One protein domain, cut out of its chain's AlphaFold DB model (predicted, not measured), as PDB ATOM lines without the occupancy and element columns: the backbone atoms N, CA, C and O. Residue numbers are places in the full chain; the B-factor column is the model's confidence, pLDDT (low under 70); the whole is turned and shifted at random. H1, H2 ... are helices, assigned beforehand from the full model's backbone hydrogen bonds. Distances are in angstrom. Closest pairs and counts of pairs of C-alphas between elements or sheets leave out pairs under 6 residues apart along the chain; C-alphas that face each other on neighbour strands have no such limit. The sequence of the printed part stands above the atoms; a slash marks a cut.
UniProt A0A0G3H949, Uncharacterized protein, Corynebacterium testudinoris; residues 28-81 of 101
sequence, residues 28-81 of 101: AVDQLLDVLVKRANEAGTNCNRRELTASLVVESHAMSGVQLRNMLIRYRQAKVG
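What this domain is: This is residues 28 to 81 of the 101 residues of an uncharacterized protein of Corynebacterium testudinoris (UniProt A0A0G3H949). Three helices make a loose, open ring with an empty middle: the first residues of H2 pack on the middle of H1, nearly at right angles, and H3 folds back so that the two ends come near each other. The printed part has 54 residues with three named helices, H1, H2 and H3 in that order, and no named strand; the class is all helix. It is loose, with a radius of gyration of the C-alphas of 12.8 A and spans of 33 by 28 by 16 A.

Where its parts are: H1, residues 28 to 42, begins at C-alpha 28 (-25.551, 21.989, -0.419) and is 21.0 A long. H2, residues 49 to 60, is 16.7 A long. H3, residues 65 to 77, is 18.6 A long and ends at C-alpha 77 (-28.152, 35.445, 1.972).

How they stand to each other: H1 touches H2 with residues 33 to 37 alone, about perpendicular at 85 degrees; the closest C-alphas, of Val 37 and Arg 49, are 6.3 A apart. H2 and H3 are close but not clearly touching, the closest C-alphas, of Ser 60 and Leu 68, being 7.6 A apart; they run opposite ways at a steep tilt of 49 degrees. H1 and H3 are apart. In H1, H2 and H3 every O i to N i+4 pair is within hydrogen-bond range.

The domain as a whole: The C-alphas of Gly 44 and Val 66 are the two farthest apart, 33.6 A. The printed part has no cut, no link is long, and no printed residue is under 70 in pLDDT.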
ATOM      1  N   ALA A  28     -25.767  21.799  -1.853       91.06
ATOM      2  CA  ALA A  28     -25.551  21.989  -0.419       91.06
ATOM      3  C   ALA A  28     -26.835  21.815   0.414       91.06
ATOM      4  O   ALA A  28     -26.771  21.348   1.546       91.06
ATOM      5  N   VAL A  29     -28.005  22.149  -0.143       91.31
ATOM      6  CA  VAL A  29     -29.299  21.909   0.517       91.31
ATOM      7  C   VAL A  29     -29.615  20.414   0.537       91.31
ATOM      8  O   VAL A  29     -30.079  19.909   1.554       91.31
ATOM      9  N   ASP A  30     -29.299  19.696  -0.544       90.81
ATOM     10  CA  ASP A  30     -29.464  18.239  -0.606       90.81
ATOM     11  C   ASP A  30     -28.622  17.525   0.463       90.81
ATOM     12  O   ASP A  30     -29.128  16.699   1.219       90.81
ATOM     13  N   GLN A  31     -27.353  17.922   0.592       92.50
ATOM     14  CA  GLN A  31     -26.443  17.401   1.614       92.50
ATOM     15  C   GLN A  31     -26.902  17.751   3.034       92.50
ATOM     16  O   GLN A  31     -26.838  16.914   3.934       92.50
ATOM     17  N   LEU A  32     -27.392  18.976   3.250       93.00
ATOM     18  CA  LEU A  32     -27.951  19.367   4.542       93.00
ATOM     19  C   LEU A  32     -29.138  18.471   4.926       93.00
ATOM     20  O   LEU A  32     -29.251  18.082   6.086       93.00
ATOM     21  N   LEU A  33     -30.001  18.109   3.977       92.75
ATOM     22  CA  LEU A  33     -31.134  17.230   4.263       92.75
ATOM     23  C   LEU A  33     -30.701  15.840   4.717       92.75
ATOM     24  O   LEU A  33     -31.304  15.316   5.649       92.75
ATOM     25  N   ASP A  34     -29.640  15.271   4.144       93.00
ATOM     26  CA  ASP A  34     -29.078  14.011   4.648       93.00
ATOM     27  C   ASP A  34     -28.590  14.132   6.085       93.00
ATOM     28  O   ASP A  34     -28.872  13.268   6.915       93.00
ATOM     29  N   VAL A  35     -27.889  15.225   6.396       94.06
ATOM     30  CA  VAL A  35     -27.409  15.494   7.754       94.06
ATOM     31  C   VAL A  35     -28.582  15.605   8.727       94.06
ATOM     32  O   VAL A  35     -28.526  15.048   9.821       94.06
ATOM     33  N   LEU A  36     -29.655  16.301   8.346       94.44
ATOM     34  CA  LEU A  36     -30.841  16.461   9.186       94.44
ATOM     35  C   LEU A  36     -31.600  15.143   9.380       94.44
ATOM     36  O   LEU A  36     -31.975  14.834  10.509       94.44
ATOM     37  N   VAL A  37     -31.775  14.344   8.321       95.88
ATOM     38  CA  VAL A  37     -32.379  13.003   8.416       95.88
ATOM     39  C   VAL A  37     -31.552  12.115   9.338       95.88
ATOM     40  O   VAL A  37     -32.101  11.478  10.233       95.88
ATOM     41  N   LYS A  38     -30.226  12.103   9.167       95.12
ATOM     42  CA  LYS A  38     -29.323  11.343  10.032       95.12
ATOM     43  C   LYS A  38     -29.481  11.756  11.499       95.12
ATOM     44  O   LYS A  38     -29.689  10.886  12.334       95.12
ATOM     45  N   ARG A  39     -29.468  13.060  11.800       94.88
ATOM     46  CA  ARG A  39     -29.657  13.580  13.168       94.88
ATOM     47  C   ARG A  39     -31.006  13.177  13.772       94.88
ATOM     48  O   ARG A  39     -31.058  12.800  14.937       94.88
ATOM     49  N   ALA A  40     -32.088  13.247  12.997       95.31
ATOM     50  CA  ALA A  40     -33.416  12.842  13.461       95.31
ATOM     51  C   ALA A  40     -33.486  11.331  13.756       95.31
ATOM     52  O   ALA A  40     -34.003  10.928  14.800       95.31
ATOM     53  N   ASN A  41     -32.889  10.510  12.887       96.00
ATOM     54  CA  ASN A  41     -32.789   9.062  13.067       96.00
ATOM     55  C   ASN A  41     -31.921   8.681  14.275       96.00
ATOM     56  O   ASN A  41     -32.298   7.800  15.042       96.00
ATOM     57  N   GLU A  42     -30.792   9.363  14.485       95.81
ATOM     58  CA  GLU A  42     -29.932   9.186  15.667       95.81
ATOM     59  C   GLU A  42     -30.661   9.551  16.969       95.81
ATOM     60  O   GLU A  42     -30.432   8.924  18.000       95.81
ATOM     61  N   ALA A  43     -31.593  10.507  16.913       96.00
ATOM     62  CA  ALA A  43     -32.493  10.840  18.016       96.00
ATOM     63  C   ALA A  43     -33.685   9.865  18.168       96.00
ATOM     64  O   ALA A  43     -34.538  10.073  19.029       96.00
ATOM     65  N   GLY A  44     -33.765   8.810  17.349       93.69
ATOM     66  CA  GLY A  44     -34.780   7.752  17.430       93.69
ATOM     67  C   GLY A  44     -36.025   7.968  16.565       93.69
ATOM     68  O   GLY A  44     -36.933   7.138  16.584       93.69
ATOM     69  N   THR A  45     -36.083   9.049  15.783       84.81
ATOM     70  CA  THR A  45     -37.201   9.328  14.873       84.81
ATOM     71  C   THR A  45     -36.876   8.709  13.516       84.81
ATOM     72  O   THR A  45     -36.238   9.367  12.710       84.81
ATOM     73  N   ASN A  46     -37.241   7.437  13.288       92.00
ATOM     74  CA  ASN A  46     -36.998   6.718  12.025       92.00
ATOM     75  C   ASN A  46     -37.751   7.375  10.851       92.00
ATOM     76  O   ASN A  46     -38.877   6.987  10.542       92.00
ATOM     77  N   CYS A  47     -37.136   8.374  10.222       93.12
ATOM     78  CA  CYS A  47     -37.709   9.199   9.172       93.12
ATOM     79  C   CYS A  47     -36.853   9.200   7.899       93.12
ATOM     80  O   CYS A  47     -35.672   8.838   7.874       93.12
ATOM     81  N   ASN A  48     -37.449   9.682   6.811       92.69
ATOM     82  CA  ASN A  48     -36.790   9.843   5.515       92.69
ATOM     83  C   ASN A  48     -36.839  11.307   5.035       92.69
ATOM     84  O   ASN A  48     -37.508  12.156   5.622       92.69
ATOM     85  N   ARG A  49     -36.145  11.610   3.927       91.81
ATOM     86  CA  ARG A  49     -36.092  12.972   3.359       91.81
ATOM     87  C   ARG A  49     -37.477  13.543   3.031       91.81
ATOM     88  O   ARG A  49     -37.686  14.744   3.191       91.81
ATOM     89  N   ARG A  50     -38.416  12.706   2.565       89.25
ATOM     90  CA  ARG A  50     -39.788  13.128   2.229       89.25
ATOM     91  C   ARG A  50     -40.511  13.597   3.485       89.25
ATOM     92  O   ARG A  50     -41.072  14.684   3.480       89.25
ATOM     93  N   GLU A  51     -40.484  12.787   4.535       91.88
ATOM     94  CA  GLU A  51     -41.137  13.092   5.805       91.88
ATOM     95  C   GLU A  51     -40.533  14.331   6.468       91.88
ATOM     96  O   GLU A  51     -41.277  15.233   6.840       91.88
ATOM     97  N   LEU A  52     -39.200  14.439   6.501       93.44
ATOM     98  CA  LEU A  52     -38.516  15.625   7.020       93.44
ATOM     99  C   LEU A  52     -38.878  16.894   6.229       93.44
ATOM    100  O   LEU A  52     -39.097  17.961   6.795       93.44
ATOM    101  N   THR A  53     -38.947  16.807   4.900       91.44
ATOM    102  CA  THR A  53     -39.329  17.963   4.074       91.44
ATOM    103  C   THR A  53     -40.787  18.348   4.321       91.44
ATOM    104  O   THR A  53     -41.096  19.530   4.466       91.44
ATOM    105  N   ALA A  54     -41.681  17.360   4.407       90.62
ATOM    106  CA  ALA A  54     -43.086  17.585   4.719       90.62
ATOM    107  C   ALA A  54     -43.256  18.227   6.102       90.62
ATOM    108  O   ALA A  54     -44.015  19.186   6.225       90.62
ATOM    109  N   SER A  55     -42.512  17.775   7.117       93.44
ATOM    110  CA  SER A  55     -42.582  18.350   8.462       93.44
ATOM    111  C   SER A  55     -42.130  19.811   8.487       93.44
ATOM    112  O   SER A  55     -42.791  20.630   9.113       93.44
ATOM    113  N   LEU A  56     -41.074  20.175   7.748       92.19
ATOM    114  CA  LEU A  56     -40.636  21.572   7.617       92.19
ATOM    115  C   LEU A  56     -41.699  22.461   6.953       92.19
ATOM    116  O   LEU A  56     -41.890  23.609   7.355       92.19
ATOM    117  N   VAL A  57     -42.409  21.941   5.947       91.62
ATOM    118  CA  VAL A  57     -43.512  22.667   5.297       91.62
ATOM    119  C   VAL A  57     -44.695  22.827   6.253       91.62
ATOM    120  O   VAL A  57     -45.243  23.925   6.348       91.62
ATOM    121  N   VAL A  58     -45.060  21.779   6.994       93.19
ATOM    122  CA  VAL A  58     -46.131  21.828   8.005       93.19
ATOM    123  C   VAL A  58     -45.792  22.825   9.108       93.19
ATOM    124  O   VAL A  58     -46.628  23.656   9.443       93.19
ATOM    125  N   GLU A  59     -44.556  22.823   9.605       92.38
ATOM    126  CA  GLU A  59     -44.087  23.786  10.608       92.38
ATOM    127  C   GLU A  59     -44.207  25.233  10.101       92.38
ATOM    128  O   GLU A  59     -44.581  26.148  10.836       92.38
ATOM    129  N   SER A  60     -43.963  25.452   8.803       92.19
ATOM    130  CA  SER A  60     -44.111  26.773   8.189       92.19
ATOM    131  C   SER A  60     -45.563  27.259   8.081       92.19
ATOM    132  O   SER A  60     -45.781  28.454   7.885       92.19
ATOM    133  N   HIS A  61     -46.563  26.383   8.246       91.31
ATOM    134  CA  HIS A  61     -47.982  26.737   8.124       91.31
ATOM    135  C   HIS A  61     -48.426  27.786   9.151       91.31
ATOM    136  O   HIS A  61     -49.234  28.656   8.833       91.31
ATOM    137  N   ALA A  62     -47.870  27.740  10.364       90.69
ATOM    138  CA  ALA A  62     -48.186  28.694  11.424       90.69
ATOM    139  C   ALA A  62     -47.503  30.066  11.238       90.69
ATOM    140  O   ALA A  62     -47.743  30.991  12.017       90.69
ATOM    141  N   MET A  63     -46.635  30.224  10.231       94.19
ATOM    142  CA  MET A  63     -45.899  31.466  10.006       94.19
ATOM    143  C   MET A  63     -46.750  32.516   9.286       94.19
ATOM    144  O   MET A  63     -47.345  32.277   8.237       94.19
ATOM    145  N   SER A  64     -46.715  33.745   9.794       96.56
ATOM    146  CA  SER A  64     -47.226  34.922   9.090       96.56
ATOM    147  C   SER A  64     -46.442  35.209   7.800       96.56
ATOM    148  O   SER A  64     -45.270  34.843   7.655       96.56
ATOM    149  N   GLY A  65     -47.042  35.979   6.884       96.44
ATOM    150  CA  GLY A  65     -46.374  36.394   5.643       96.44
ATOM    151  C   GLY A  65     -45.038  37.121   5.868       96.44
ATOM    152  O   GLY A  65     -44.089  36.932   5.106       96.44
ATOM    153  N   VAL A  66     -44.914  37.897   6.952       97.38
ATOM    154  CA  VAL A  66     -43.659  38.575   7.324       97.38
ATOM    155  C   VAL A  66     -42.591  37.569   7.764       97.38
ATOM    156  O   VAL A  66     -41.428  37.694   7.372       97.38
ATOM    157  N   GLN A  67     -42.965  36.544   8.534       96.75
ATOM    158  CA  GLN A  67     -42.040  35.489   8.959       96.75
ATOM    159  C   GLN A  67     -41.547  34.663   7.767       96.75
ATOM    160  O   GLN A  67     -40.336  34.456   7.642       96.75
ATOM    161  N   LEU A  68     -42.444  34.291   6.847       96.81
ATOM    162  CA  LEU A  68     -42.086  33.598   5.604       96.81
ATOM    163  C   LEU A  68     -41.134  34.438   4.743       96.81
ATOM    164  O   LEU A  68     -40.103  33.943   4.285       96.81
ATOM    165  N   ARG A  69     -41.412  35.740   4.582       97.31
ATOM    166  CA  ARG A  69     -40.512  36.668   3.878       97.31
ATOM    167  C   ARG A  69     -39.118  36.679   4.504       97.31
ATOM    168  O   ARG A  69     -38.125  36.590   3.784       97.31
ATOM    169  N   ASN A  70     -39.032  36.790   5.826       97.00
ATOM    170  CA  ASN A  70     -37.749  36.842   6.523       97.00
ATOM    171  C   ASN A  70     -36.985  35.514   6.414       97.00
ATOM    172  O   ASN A  70     -35.767  35.529   6.238       97.00
ATOM    173  N   MET A  71     -37.684  34.375   6.448       95.31
ATOM    174  CA  MET A  71     -37.093  33.060   6.181       95.31
ATOM    175  C   MET A  71     -36.468  32.998   4.779       95.31
ATOM    176  O   MET A  71     -35.321  32.578   4.640       95.31
ATOM    177  N   LEU A  72     -37.173  33.491   3.755       95.69
ATOM    178  CA  LEU A  72     -36.669  33.522   2.379       95.69
ATOM    179  C   LEU A  72     -35.483  34.477   2.193       95.69
ATOM    180  O   LEU A  72     -34.561  34.163   1.443       95.69
ATOM    181  N   ILE A  73     -35.479  35.631   2.866       97.25
ATOM    182  CA  ILE A  73     -34.339  36.562   2.833       97.25
ATOM    183  C   ILE A  73     -33.095  35.898   3.425       97.25
ATOM    184  O   ILE A  73     -32.043  35.945   2.794       97.25
ATOM    185  N   ARG A  74     -33.224  35.223   4.576       94.44
ATOM    186  CA  ARG A  74     -32.111  34.477   5.183       94.44
ATOM    187  C   ARG A  74     -31.574  33.406   4.242       94.44
ATOM    188  O   ARG A  74     -30.372  33.354   4.024       94.44
ATOM    189  N   TYR A  75     -32.453  32.612   3.627       93.12
ATOM    190  CA  TYR A  75     -32.043  31.618   2.632       93.12
ATOM    191  C   TYR A  75     -31.250  32.245   1.474       93.12
ATOM    192  O   TYR A  75     -30.200  31.734   1.101       93.12
ATOM    193  N   ARG A  76     -31.705  33.383   0.934       94.06
ATOM    194  CA  ARG A  76     -31.031  34.077  -0.180       94.06
ATOM    195  C   ARG A  76     -29.662  34.653   0.186       94.06
ATOM    196  O   ARG A  76     -28.871  34.917  -0.712       94.06
ATOM    197  N   GLN A  77     -29.412  34.895   1.468       95.50
ATOM    198  CA  GLN A  77     -28.152  35.445   1.972       95.50
ATOM    199  C   GLN A  77     -27.199  34.369   2.507       95.50
ATOM    200  O   GLN A  77     -26.016  34.655   2.690       95.50
ATOM    201  N   ALA A  78     -27.698  33.157   2.756       92.94
ATOM    202  CA  ALA A  78     -26.923  32.065   3.322       92.94
ATOM    203  C   ALA A  78     -25.818  31.595   2.368       92.94
ATOM    204  O   ALA A  78     -26.011  31.473   1.155       92.94
ATOM    205  N   LYS A  79     -24.657  31.280   2.938       92.81
ATOM    206  CA  LYS A  79     -23.528  30.661   2.247       92.81
ATOM    207  C   LYS A  79     -23.453  29.184   2.609       92.81
ATOM    208  O   LYS A  79     -23.933  28.755   3.652       92.81
ATOM    209  N   VAL A  80     -22.781  28.401   1.768       89.50
ATOM    210  CA  VAL A  80     -22.594  26.955   1.991       89.50
ATOM    211  C   VAL A  80     -21.958  26.667   3.360       89.50
ATOM    212  O   VAL A  80     -22.407  25.761   4.056       89.50
ATOM    213  N   GLY A  81     -20.973  27.472   3.770       87.44
ATOM    214  CA  GLY A  81     -20.315  27.335   5.076       87.44
ATOM    215  C   GLY A  81     -21.198  27.673   6.282       87.44
ATOM    216  O   GLY A  81     -20.871  27.260   7.385       87.44
TER     217      GLY A  81